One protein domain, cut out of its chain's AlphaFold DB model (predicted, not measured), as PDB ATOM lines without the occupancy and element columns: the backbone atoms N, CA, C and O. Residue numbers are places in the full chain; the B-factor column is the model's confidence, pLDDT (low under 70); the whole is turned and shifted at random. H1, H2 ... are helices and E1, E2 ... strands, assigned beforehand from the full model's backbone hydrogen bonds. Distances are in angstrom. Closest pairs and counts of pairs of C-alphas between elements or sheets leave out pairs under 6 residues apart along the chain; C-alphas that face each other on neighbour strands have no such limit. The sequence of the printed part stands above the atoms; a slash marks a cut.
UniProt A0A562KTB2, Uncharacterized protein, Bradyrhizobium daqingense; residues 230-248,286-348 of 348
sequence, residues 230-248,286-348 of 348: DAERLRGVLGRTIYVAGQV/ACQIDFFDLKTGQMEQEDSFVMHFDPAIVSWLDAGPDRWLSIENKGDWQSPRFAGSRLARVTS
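What this domain is: This is residues 230 to 248 and 286 to 348 of the 348 residues of an uncharacterized protein of Bradyrhizobium daqingense (UniProt A0A562KTB2). A strongly twisted sheet of four strands, E2, E1, E4 and E3, is curled like part of a barrel, and two short helices, H1 and H2, apart from each other, only graze it. Residues 243 and 244, after H1, pair with residues 323 and 324, between H2 and E3, and the loop of residues 330 to 340 reaches out at one end of the domain. The printed part has 82 residues, with two named helices and four named strands in the order H1, E1, E2, H2, E3, E4; the sheet's order is E2, E1, E4, E3, all antiparallel, and the class is mixed, helices and strands. The whole is compact, with a radius of gyration of the C-alphas of 12.8 A, and rounded, spanning 36 by 27 by 20 A.

How they stand to each other: H1, residues 230 to 238, only grazes the sheet with its residues 230 to 234. Its closest C-alphas to E3, residues 326 to 329, are those of Asp 230 and Ile 327, 7.3 A apart. Residues 243 to 244 pair with residues 323 to 324, parallel. E1, residues 286 to 293, and E2, residues 299 to 308, form a hairpin, antiparallel at 151 degrees, with N 289 and O 305 2.8 A apart. E2, an edge strand, bends by 95 degrees at residue 302. H2, residues 311 to 318, only grazes the sheet; its closest C-alphas to E4, residues 341 to 347, are those of Val 314 and Val 346, 6.7 A apart. H1 and H2 are apart. E3, the other edge strand, forms a hairpin with E4, antiparallel at 146 degrees, with N 342 and O 328 2.8 A apart. E4 and E1 are antiparallel at 147 degrees, with N 292 and O 343 2.8 A apart. Every O i to N i+4 pair is within hydrogen-bond range in H2, and 3 of 5 are in H1.

Where its parts are: H1 begins with C-alpha 230 at (-29.790, -37.217, 49.674) and is 12.0 A long. E1 is 23.0 A long and E2 20.5 A. H2 is 10.4 A long, E3 10.1 A. E4 is 19.2 A long and ends with C-alpha 347 at (-51.777, -37.458, 46.103).

The domain as a whole: The two C-alphas farthest apart are those of Pro 311 and Gln 334, 37.7 A. Residues 249 to 285 are not printed, and C-alphas 248 and 286 are 23.5 A apart across the cut. The link from E3 to E4, 11 residues, is long. The mean pLDDT of the printed part is 76.5; residues 301 to 304, 329 to 344 and 346 to 348 are under 70.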
ATOM      1  N   ASP A 230     -29.070 -38.486  49.544       79.56
ATOM      2  CA  ASP A 230     -29.790 -37.217  49.674       79.56
ATOM      3  C   ASP A 230     -30.696 -37.196  50.917       79.56
ATOM      4  O   ASP A 230     -30.716 -36.192  51.632       79.56
ATOM      5  N   ALA A 231     -31.370 -38.308  51.242       82.75
ATOM      6  CA  ALA A 231     -32.196 -38.408  52.446       82.75
ATOM      7  C   ALA A 231     -31.387 -38.224  53.743       82.75
ATOM      8  O   ALA A 231     -31.765 -37.425  54.602       82.75
ATOM      9  N   GLU A 232     -30.240 -38.903  53.867       82.81
ATOM     10  CA  GLU A 232     -29.349 -38.775  55.031       82.81
ATOM     11  C   GLU A 232     -28.782 -37.358  55.154       82.81
ATOM     12  O   GLU A 232     -28.741 -36.773  56.239       82.81
ATOM     13  N   ARG A 233     -28.412 -36.740  54.029       79.75
ATOM     14  CA  ARG A 233     -27.937 -35.352  54.031       79.75
ATOM     15  C   ARG A 233     -29.015 -34.374  54.487       79.75
ATOM     16  O   ARG A 233     -28.717 -33.459  55.255       79.75
ATOM     17  N   LEU A 234     -30.257 -34.558  54.043       79.25
ATOM     18  CA  LEU A 234     -31.371 -33.699  54.435       79.25
ATOM     19  C   LEU A 234     -31.809 -33.908  55.881       79.25
ATOM     20  O   LEU A 234     -32.235 -32.945  56.518       79.25
ATOM     21  N   ARG A 235     -31.633 -35.109  56.434       82.50
ATOM     22  CA  ARG A 235     -31.873 -35.370  57.857       82.50
ATOM     23  C   ARG A 235     -31.064 -34.433  58.752       82.50
ATOM     24  O   ARG A 235     -31.605 -33.879  59.708       82.50
ATOM     25  N   GLY A 236     -29.792 -34.207  58.413       76.69
ATOM     26  CA  GLY A 236     -28.928 -33.272  59.138       76.69
ATOM     27  C   GLY A 236     -29.369 -31.807  59.026       76.69
ATOM     28  O   GLY A 236     -29.237 -31.058  59.988       76.69
ATOM     29  N   VAL A 237     -29.922 -31.405  57.878       78.56
ATOM     30  CA  VAL A 237     -30.357 -30.020  57.616       78.56
ATOM     31  C   VAL A 237     -31.715 -29.714  58.248       78.56
ATOM     32  O   VAL A 237     -31.910 -28.639  58.807       78.56
ATOM     33  N   LEU A 238     -32.662 -30.647  58.155       79.25
ATOM     34  CA  LEU A 238     -34.042 -30.436  58.591       79.25
ATOM     35  C   LEU A 238     -34.279 -30.814  60.054       79.25
ATOM     36  O   LEU A 238     -35.342 -30.512  60.590       79.25
ATOM     37  N   GLY A 239     -33.338 -31.524  60.684       83.06
ATOM     38  CA  GLY A 239     -33.499 -32.025  62.050       83.06
ATOM     39  C   GLY A 239     -34.638 -33.041  62.205       83.06
ATOM     40  O   GLY A 239     -35.074 -33.306  63.323       83.06
ATOM     41  N   ARG A 240     -35.129 -33.613  61.098       82.81
ATOM     42  CA  ARG A 240     -36.173 -34.646  61.060       82.81
ATOM     43  C   ARG A 240     -35.762 -35.774  60.128       82.81
ATOM     44  O   ARG A 240     -35.044 -35.545  59.156       82.81
ATOM     45  N   THR A 241     -36.237 -36.978  60.409       88.50
ATOM     46  CA  THR A 241     -36.049 -38.120  59.513       88.50
ATOM     47  C   THR A 241     -36.931 -37.959  58.280       88.50
ATOM     48  O   THR A 241     -38.081 -37.536  58.389       88.50
ATOM     49  N   ILE A 242     -36.376 -38.289  57.118       87.75
ATOM     50  CA  ILE A 242     -37.124 -38.473  55.879       87.75
ATOM     51  C   ILE A 242     -36.694 -39.798  55.252       87.75
ATOM     52  O   ILE A 242     -35.529 -40.185  55.349       87.75
ATOM     53  N   TYR A 243     -37.631 -40.465  54.599       90.88
ATOM     54  CA  TYR A 243     -37.408 -41.682  53.837       90.88
ATOM     55  C   TYR A 243     -37.777 -41.419  52.385       90.88
ATOM     56  O   TYR A 243     -38.801 -40.798  52.105       90.88
ATOM     57  N   VAL A 244     -36.951 -41.900  51.460       91.12
ATOM     58  CA  VAL A 244     -37.172 -41.727  50.023       91.12
ATOM     59  C   VAL A 244     -37.304 -43.098  49.381       91.12
ATOM     60  O   VAL A 244     -36.461 -43.972  49.604       91.12
ATOM     61  N   ALA A 245     -38.360 -43.284  48.593       91.25
ATOM     62  CA  ALA A 245     -38.568 -44.510  47.841       91.25
ATOM     63  C   ALA A 245     -37.322 -44.816  46.980       91.25
ATOM     64  O   ALA A 245     -36.706 -43.930  46.388       91.25
ATOM     65  N   GLY A 246     -36.903 -46.078  46.945       91.31
ATOM     66  CA  GLY A 246     -35.687 -46.524  46.265       91.31
ATOM     67  C   GLY A 246     -34.380 -46.284  47.033       91.31
ATOM     68  O   GLY A 246     -33.351 -46.815  46.624       91.31
ATOM     69  N   GLN A 247     -34.384 -45.554  48.155       91.44
ATOM     70  CA  GLN A 247     -33.208 -45.386  49.034       91.44
ATOM     71  C   GLN A 247     -33.273 -46.255  50.305       91.44
ATOM     72  O   GLN A 247     -32.291 -46.370  51.038       91.44
ATOM     73  N   VAL A 248     -34.409 -46.905  50.560       91.81
ATOM     74  CA  VAL A 248     -34.678 -47.711  51.760       91.81
ATOM     75  C   VAL A 248     -35.096 -49.133  51.385       91.81
ATOM     76  O   VAL A 248     -35.688 -49.345  50.330       91.81
ATOM     77  N   ALA A 286     -52.718 -44.029  37.204       86.88
ATOM     78  CA  ALA A 286     -52.319 -42.636  37.142       86.88
ATOM     79  C   ALA A 286     -52.475 -41.990  38.527       86.88
ATOM     80  O   ALA A 286     -53.526 -42.084  39.156       86.88
ATOM     81  N   CYS A 287     -51.426 -41.318  38.973       84.38
ATOM     82  CA  CYS A 287     -51.322 -40.656  40.259       84.38
ATOM     83  C   CYS A 287     -50.860 -39.217  40.049       84.38
ATOM     84  O   CYS A 287     -49.970 -38.956  39.233       84.38
ATOM     85  N   GLN A 288     -51.446 -38.294  40.802       85.88
ATOM     86  CA  GLN A 288     -51.002 -36.911  40.828       85.88
ATOM     87  C   GLN A 288     -49.723 -36.819  41.663       85.88
ATOM     88  O   GLN A 288     -49.659 -37.360  42.766       85.88
ATOM     89  N   ILE A 289     -48.697 -36.160  41.129       83.69
ATOM     90  CA  ILE A 289     -47.503 -35.799  41.887       83.69
ATOM     91  C   ILE A 289     -47.590 -34.335  42.268       83.69
ATOM     92  O   ILE A 289     -47.709 -33.472  41.396       83.69
ATOM     93  N   ASP A 290     -47.490 -34.096  43.569       84.44
ATOM     94  CA  ASP A 290     -47.408 -32.777  44.167       84.44
ATOM     95  C   ASP A 290     -46.002 -32.524  44.695       84.44
ATOM     96  O   ASP A 290     -45.325 -33.414  45.223       84.44
ATOM     97  N   PHE A 291     -45.574 -31.274  44.553       85.12
ATOM     98  CA  PHE A 291     -44.273 -30.814  45.000       85.12
ATOM     99  C   PHE A 291     -44.406 -29.951  46.237       85.12
ATOM    100  O   PHE A 291     -45.307 -29.124  46.333       85.12
ATOM    101  N   PHE A 292     -43.478 -30.124  47.168       84.44
ATOM    102  CA  PHE A 292     -43.435 -29.385  48.418       84.44
ATOM    103  C   PHE A 292     -42.072 -28.725  48.565       84.44
ATOM    104  O   PHE A 292     -41.042 -29.397  48.453       84.44
ATOM    105  N   ASP A 293     -42.058 -27.425  48.845       82.81
ATOM    106  CA  ASP A 293     -40.826 -26.719  49.178       82.81
ATOM    107  C   ASP A 293     -40.233 -27.324  50.453       82.81
ATOM    108  O   ASP A 293     -40.894 -27.465  51.487       82.81
ATOM    109  N   LEU A 294     -38.961 -27.704  50.377       76.38
ATOM    110  CA  LEU A 294     -38.319 -28.473  51.433       76.38
ATOM    111  C   LEU A 294     -38.212 -27.697  52.756       76.38
ATOM    112  O   LEU A 294     -38.236 -28.299  53.833       76.38
ATOM    113  N   LYS A 295     -38.075 -26.369  52.678       74.94
ATOM    114  CA  LYS A 295     -37.820 -25.490  53.824       74.94
ATOM    115  C   LYS A 295     -39.105 -25.121  54.561       74.94
ATOM    116  O   LYS A 295     -39.122 -25.071  55.787       74.94
ATOM    117  N   THR A 296     -40.157 -24.821  53.813       79.94
ATOM    118  CA  THR A 296     -41.447 -24.336  54.317       79.94
ATOM    119  C   THR A 296     -42.457 -25.466  54.490       79.94
ATOM    120  O   THR A 296     -43.394 -25.322  55.273       79.94
ATOM    121  N   GLY A 297     -42.281 -26.584  53.777       79.12
ATOM    122  CA  GLY A 297     -43.249 -27.678  53.713       79.12
ATOM    123  C   GLY A 297     -44.539 -27.314  52.975       79.12
ATOM    124  O   GLY A 297     -45.499 -28.078  53.047       79.12
ATOM    125  N   GLN A 298     -44.593 -26.158  52.308       84.50
ATOM    126  CA  GLN A 298     -45.763 -25.728  51.548       84.50
ATOM    127  C   GLN A 298     -45.769 -26.362  50.157       84.50
ATOM    128  O   GLN A 298     -44.723 -26.525  49.534       84.50
ATOM    129  N   MET A 299     -46.964 -26.708  49.681       83.12
ATOM    130  CA  MET A 299     -47.170 -27.250  48.342       83.12
ATOM    131  C   MET A 299     -46.947 -26.166  47.278       83.12
ATOM    132  O   MET A 299     -47.493 -25.066  47.383       83.12
ATOM    133  N   GLU A 300     -46.181 -26.485  46.239       82.31
ATOM    134  CA  GLU A 300     -45.966 -25.634  45.070       82.31
ATOM    135  C   GLU A 300     -47.112 -25.849  44.064       82.31
ATOM    136  O   GLU A 300     -47.256 -26.930  43.498       82.31
ATOM    137  N   GLN A 301     -47.946 -24.830  43.827       69.19
ATOM    138  CA  GLN A 301     -49.173 -24.972  43.022       69.19
ATOM    139  C   GLN A 301     -48.953 -25.107  41.501       69.19
ATOM    140  O   GLN A 301     -49.873 -25.508  40.796       69.19
ATOM    141  N   GLU A 302     -47.773 -24.776  40.970       68.69
ATOM    142  CA  GLU A 302     -47.563 -24.643  39.514       68.69
ATOM    143  C   GLU A 302     -46.987 -25.895  38.821       68.69
ATOM    144  O   GLU A 302     -46.941 -25.957  37.587       68.69
ATOM    145  N   ASP A 303     -46.584 -26.906  39.595       65.94
ATOM    146  CA  ASP A 303     -45.703 -27.980  39.115       65.94
ATOM    147  C   ASP A 303     -46.285 -29.391  39.213       65.94
ATOM    148  O   ASP A 303     -45.560 -30.374  39.051       65.94
ATOM    149  N   SER A 304     -47.588 -29.516  39.444       67.75
ATOM    150  CA  SER A 304     -48.206 -30.827  39.553       67.75
ATOM    151  C   SER A 304     -48.244 -31.531  38.181       67.75
ATOM    152  O   SER A 304     -48.531 -30.925  37.142       67.75
ATOM    153  N   PHE A 305     -47.910 -32.823  38.144       76.44
ATOM    154  CA  PHE A 305     -48.073 -33.650  36.944       76.44
ATOM    155  C   PHE A 305     -48.477 -35.081  37.280       76.44
ATOM    156  O   PHE A 305     -48.258 -35.570  38.383       76.44
ATOM    157  N   VAL A 306     -49.077 -35.751  36.299       80.62
ATOM    158  CA  VAL A 306     -49.581 -37.117  36.442       80.62
ATOM    159  C   VAL A 306     -48.514 -38.122  36.019       80.62
ATOM    160  O   VAL A 306     -47.869 -37.963  34.981       80.62
ATOM    161  N   MET A 307     -48.353 -39.178  36.810       81.31
ATOM    162  CA  MET A 307     -47.464 -40.305  36.539       81.31
ATOM    163  C   MET A 307     -48.130 -41.625  36.903       81.31
ATOM    164  O   MET A 307     -48.962 -41.678  37.797       81.31
ATOM    165  N   HIS A 308     -47.722 -42.707  36.246       85.06
ATOM    166  CA  HIS A 308     -48.197 -44.049  36.565       85.06
ATOM    167  C   HIS A 308     -47.254 -44.732  37.560       85.06
ATOM    168  O   HIS A 308     -46.063 -44.884  37.268       85.06
ATOM    169  N   PHE A 309     -47.778 -45.166  38.710       84.75
ATOM    170  CA  PHE A 309     -46.985 -45.803  39.766       84.75
ATOM    171  C   PHE A 309     -47.488 -47.181  40.139       84.75
ATOM    172  O   PHE A 309     -48.676 -47.474  40.085       84.75
ATOM    173  N   ASP A 310     -46.556 -48.003  40.602       93.25
ATOM    174  CA  ASP A 310     -46.872 -49.216  41.337       93.25
ATOM    175  C   ASP A 310     -47.664 -48.885  42.623       93.25
ATOM    176  O   ASP A 310     -47.171 -48.121  43.464       93.25
ATOM    177  N   PRO A 311     -48.859 -49.475  42.827       93.19
ATOM    178  CA  PRO A 311     -49.660 -49.287  44.032       93.19
ATOM    179  C   PRO A 311     -48.916 -49.600  45.334       93.19
ATOM    180  O   PRO A 311     -49.263 -49.045  46.378       93.19
ATOM    181  N   ALA A 312     -47.893 -50.462  45.302       94.44
ATOM    182  CA  ALA A 312     -47.056 -50.741  46.467       94.44
ATOM    183  C   ALA A 312     -46.217 -49.521  46.885       94.44
ATOM    184  O   ALA A 312     -46.073 -49.262  48.079       94.44
ATOM    185  N   ILE A 313     -45.720 -48.737  45.920       92.62
ATOM    186  CA  ILE A 313     -45.001 -47.482  46.191       92.62
ATOM    187  C   ILE A 313     -45.970 -46.465  46.794       92.62
ATOM    188  O   ILE A 313     -45.657 -45.853  47.812       92.62
ATOM    189  N   VAL A 314     -47.168 -46.327  46.218       91.81
ATOM    190  CA  VAL A 314     -48.206 -45.413  46.727       91.81
ATOM    191  C   VAL A 314     -48.596 -45.779  48.161       91.81
ATOM    192  O   VAL A 314     -48.515 -44.946  49.059       91.81
ATOM    193  N   SER A 315     -48.892 -47.057  48.410       94.56
ATOM    194  CA  SER A 315     -49.222 -47.560  49.751       94.56
ATOM    195  C   SER A 315     -48.092 -47.315  50.755       94.56
ATOM    196  O   SER A 315     -48.343 -47.019  51.924       94.56
ATOM    197  N   TRP A 316     -46.833 -47.422  50.314       95.38
ATOM    198  CA  TRP A 316     -45.686 -47.109  51.158       95.38
ATOM    199  C   TRP A 316     -45.625 -45.615  51.498       95.38
ATOM    200  O   TRP A 316     -45.432 -45.298  52.670       95.38
ATOM    201  N   LEU A 317     -45.842 -44.716  50.531       92.62
ATOM    202  CA  LEU A 317     -45.890 -43.260  50.744       92.62
ATOM    203  C   LEU A 317     -47.039 -42.834  51.674       92.62
ATOM    204  O   LEU A 317     -46.891 -41.894  52.458       92.62
ATOM    205  N   ASP A 318     -48.176 -43.522  51.622       92.31
ATOM    206  CA  ASP A 318     -49.348 -43.211  52.453       92.31
ATOM    207  C   ASP A 318     -49.188 -43.658  53.909       92.31
ATOM    208  O   ASP A 318     -49.804 -43.093  54.814       92.31
ATOM    209  N   ALA A 319     -48.315 -44.630  54.168       95.44
ATOM    210  CA  ALA A 319     -48.091 -45.163  55.508       95.44
ATOM    211  C   ALA A 319     -47.300 -44.226  56.447       95.44
ATOM    212  O   ALA A 319     -47.192 -44.526  57.637       95.44
ATOM    213  N   GLY A 320     -46.770 -43.091  55.968       92.00
ATOM    214  CA  GLY A 320     -46.095 -42.116  56.831       92.00
ATOM    215  C   GLY A 320     -45.897 -40.733  56.193       92.00
ATOM    216  O   GLY A 320     -45.641 -40.639  54.997       92.00
ATOM    217  N   PRO A 321     -45.993 -39.628  56.961       89.19
ATOM    218  CA  PRO A 321     -45.767 -38.267  56.451       89.19
ATOM    219  C   PRO A 321     -44.285 -37.930  56.203       89.19
ATOM    220  O   PRO A 321     -43.965 -36.876  55.660       89.19
ATOM    221  N   ASP A 322     -43.379 -38.798  56.636       89.62
ATOM    222  CA  ASP A 322     -41.932 -38.728  56.457       89.62
ATOM    223  C   ASP A 322     -41.446 -39.477  55.207       89.62
ATOM    224  O   ASP A 322     -40.242 -39.514  54.950       89.62
ATOM    225  N   ARG A 323     -42.364 -40.049  54.420       90.94
ATOM    226  CA  ARG A 323     -42.081 -40.855  53.233       90.94
ATOM    227  C   ARG A 323     -42.341 -40.067  51.959       90.94
ATOM    228  O   ARG A 323     -43.427 -39.527  51.750       90.94
ATOM    229  N   TRP A 324     -41.333 -40.023  51.102       91.50
ATOM    230  CA  TRP A 324     -41.306 -39.189  49.909       91.50
ATOM    231  C   TRP A 324     -40.916 -40.006  48.687       91.50
ATOM    232  O   TRP A 324     -40.173 -40.984  48.779       91.50
ATOM    233  N   LEU A 325     -41.426 -39.602  47.528       88.94
ATOM    234  CA  LEU A 325     -41.129 -40.278  46.271       88.94
ATOM    235  C   LEU A 325     -39.706 -39.951  45.805       88.94
ATOM    236  O   LEU A 325     -38.950 -40.841  45.433       88.94
ATOM    237  N   SER A 326     -39.349 -38.667  45.817       87.75
ATOM    238  CA  SER A 326     -38.049 -38.182  45.366       87.75
ATOM    239  C   SER A 326     -37.704 -36.828  45.990       87.75
ATOM    240  O   SER A 326     -38.562 -36.120  46.527       87.75
ATOM    241  N   ILE A 327     -36.420 -36.478  45.897       84.19
ATOM    242  CA  ILE A 327     -35.882 -35.148  46.184       84.19
ATOM    243  C   ILE A 327     -35.410 -34.567  44.848       84.19
ATOM    244  O   ILE A 327     -34.613 -35.196  44.151       84.19
ATOM    245  N   GLU A 328     -35.871 -33.372  44.495       78.12
ATOM    246  CA  GLU A 328     -35.449 -32.668  43.279       78.12
ATOM    247  C   GLU A 328     -34.779 -31.342  43.632       78.12
ATOM    248  O   GLU A 328     -35.221 -30.669  44.553       78.12
ATOM    249  N   ASN A 329     -33.742 -30.935  42.895       69.88
ATOM    250  CA  ASN A 329     -33.078 -29.638  43.073       69.88
ATOM    251  C   ASN A 329     -33.530 -28.650  41.981       69.88
ATOM    252  O   ASN A 329     -33.228 -28.873  40.810       69.88
ATOM    253  N   LYS A 330     -34.185 -27.538  42.343       58.94
ATOM    254  CA  LYS A 330     -34.348 -26.358  41.472       58.94
ATOM    255  C   LYS A 330     -33.142 -25.429  41.658       58.94
ATOM    256  O   LYS A 330     -33.145 -24.603  42.561       58.94
ATOM    257  N   GLY A 331     -32.103 -25.537  40.834       48.94
ATOM    258  CA  GLY A 331     -31.032 -24.531  40.840       48.94
ATOM    259  C   GLY A 331     -29.847 -24.840  39.930       48.94
ATOM    260  O   GLY A 331     -29.438 -25.996  39.811       48.94
ATOM    261  N   ASP A 332     -29.293 -23.786  39.320       40.78
ATOM    262  CA  ASP A 332     -28.047 -23.822  38.552       40.78
ATOM    263  C   ASP A 332     -26.888 -24.328  39.417       40.78
ATOM    264  O   ASP A 332     -26.737 -23.959  40.583       40.78
ATOM    265  N   TRP A 333     -26.028 -25.145  38.810       36.91
ATOM    266  CA  TRP A 333     -24.919 -25.889  39.422       36.91
ATOM    267  C   TRP A 333     -23.862 -25.043  40.174       36.91
ATOM    268  O   TRP A 333     -22.879 -25.602  40.658       36.91
ATOM    269  N   GLN A 334     -24.033 -23.722  40.284       33.66
ATOM    270  CA  GLN A 334     -23.055 -22.780  40.843       33.66
ATOM    271  C   GLN A 334     -23.426 -22.140  42.198       33.66
ATOM    272  O   GLN A 334     -22.621 -21.378  42.727       33.66
ATOM    273  N   SER A 335     -24.569 -22.456  42.817       31.34
ATOM    274  CA  SER A 335     -24.929 -21.929  44.153       31.34
ATOM    275  C   SER A 335     -25.026 -23.061  45.188       31.34
ATOM    276  O   SER A 335     -25.426 -24.173  44.831       31.34
ATOM    277  N   PRO A 336     -24.598 -22.864  46.454       34.91
ATOM    278  CA  PRO A 336     -24.335 -23.964  47.368       34.91
ATOM    279  C   PRO A 336     -25.620 -24.745  47.650       34.91
ATOM    280  O   PRO A 336     -26.637 -24.188  48.049       34.91
ATOM    281  N   ARG A 337     -25.510 -26.049  47.379       42.44
ATOM    282  CA  ARG A 337     -26.422 -27.167  47.652       42.44
ATOM    283  C   ARG A 337     -27.624 -26.776  48.530       42.44
ATOM    284  O   ARG A 337     -27.428 -26.385  49.676       42.44
ATOM    285  N   PHE A 338     -28.833 -26.999  48.000       43.34
ATOM    286  CA  PHE A 338     -30.153 -26.953  48.663       43.34
ATOM    287  C   PHE A 338     -30.982 -25.660  48.576       43.34
ATOM    288  O   PHE A 338     -32.132 -25.663  49.016       43.34
ATOM    289  N   ALA A 339     -30.485 -24.581  47.966       32.19
ATOM    290  CA  ALA A 339     -31.351 -23.456  47.606       32.19
ATOM    291  C   ALA A 339     -32.248 -23.861  46.416       32.19
ATOM    292  O   ALA A 339     -31.819 -23.774  45.274       32.19
ATOM    293  N   GLY A 340     -33.455 -24.361  46.708       44.28
ATOM    294  CA  GLY A 340     -34.466 -24.755  45.716       44.28
ATOM    295  C   GLY A 340     -34.804 -26.249  45.666       44.28
ATOM    296  O   GLY A 340     -35.413 -26.708  44.704       44.28
ATOM    297  N   SER A 341     -34.419 -27.048  46.664       54.75
ATOM    298  CA  SER A 341     -34.840 -28.453  46.690       54.75
ATOM    299  C   SER A 341     -36.329 -28.600  47.034       54.75
ATOM    300  O   SER A 341     -36.830 -27.909  47.920       54.75
ATOM    301  N   ARG A 342     -37.020 -29.532  46.377       61.78
ATOM    302  CA  ARG A 342     -38.429 -29.870  46.613       61.78
ATOM    303  C   ARG A 342     -38.611 -31.366  46.827       61.78
ATOM    304  O   ARG A 342     -37.810 -32.173  46.349       61.78
ATOM    305  N   LEU A 343     -39.665 -31.723  47.545       62.88
ATOM    306  CA  LEU A 343     -40.064 -33.102  47.779       62.88
ATOM    307  C   LEU A 343     -41.274 -33.441  46.920       62.88
ATOM    308  O   LEU A 343     -42.226 -32.665  46.880       62.88
ATOM    309  N   ALA A 344     -41.241 -34.595  46.264       64.94
ATOM    310  CA  ALA A 344     -42.374 -35.107  45.505       64.94
ATOM    311  C   ALA A 344     -43.183 -36.097  46.354       64.94
ATOM    312  O   ALA A 344     -42.608 -36.992  46.990       64.94
ATOM    313  N   ARG A 345     -44.512 -35.976  46.336       70.75
ATOM    314  CA  ARG A 345     -45.427 -36.947  46.951       70.75
ATOM    315  C   ARG A 345     -46.590 -37.248  46.013       70.75
ATOM    316  O   ARG A 345     -47.046 -36.371  45.290       70.75
ATOM    317  N   VAL A 346     -47.054 -38.492  46.043       66.38
ATOM    318  CA  VAL A 346     -48.293 -38.897  45.378       66.38
ATOM    319  C   VAL A 346     -49.485 -38.385  46.187       66.38
ATOM    320  O   VAL A 346     -49.513 -38.574  47.404       66.38
ATOM    321  N   THR A 347     -50.464 -37.772  45.527       63.38
ATOM    322  CA  THR A 347     -51.777 -37.458  46.103       63.38
ATOM    323  C   THR A 347     -52.884 -38.193  45.346       63.38
ATOM    324  O   THR A 347     -52.749 -38.491  44.154       63.38
ATOM    325  N   SER A 348     -53.926 -38.591  46.086       51.78
ATOM    326  CA  SER A 348     -55.089 -39.330  45.570       51.78
ATOM    327  C   SER A 348     -56.244 -38.415  45.202       51.78
ATOM    328  O   SER A 348     -56.398 -37.358  45.859       51.78
TER     329      SER A 348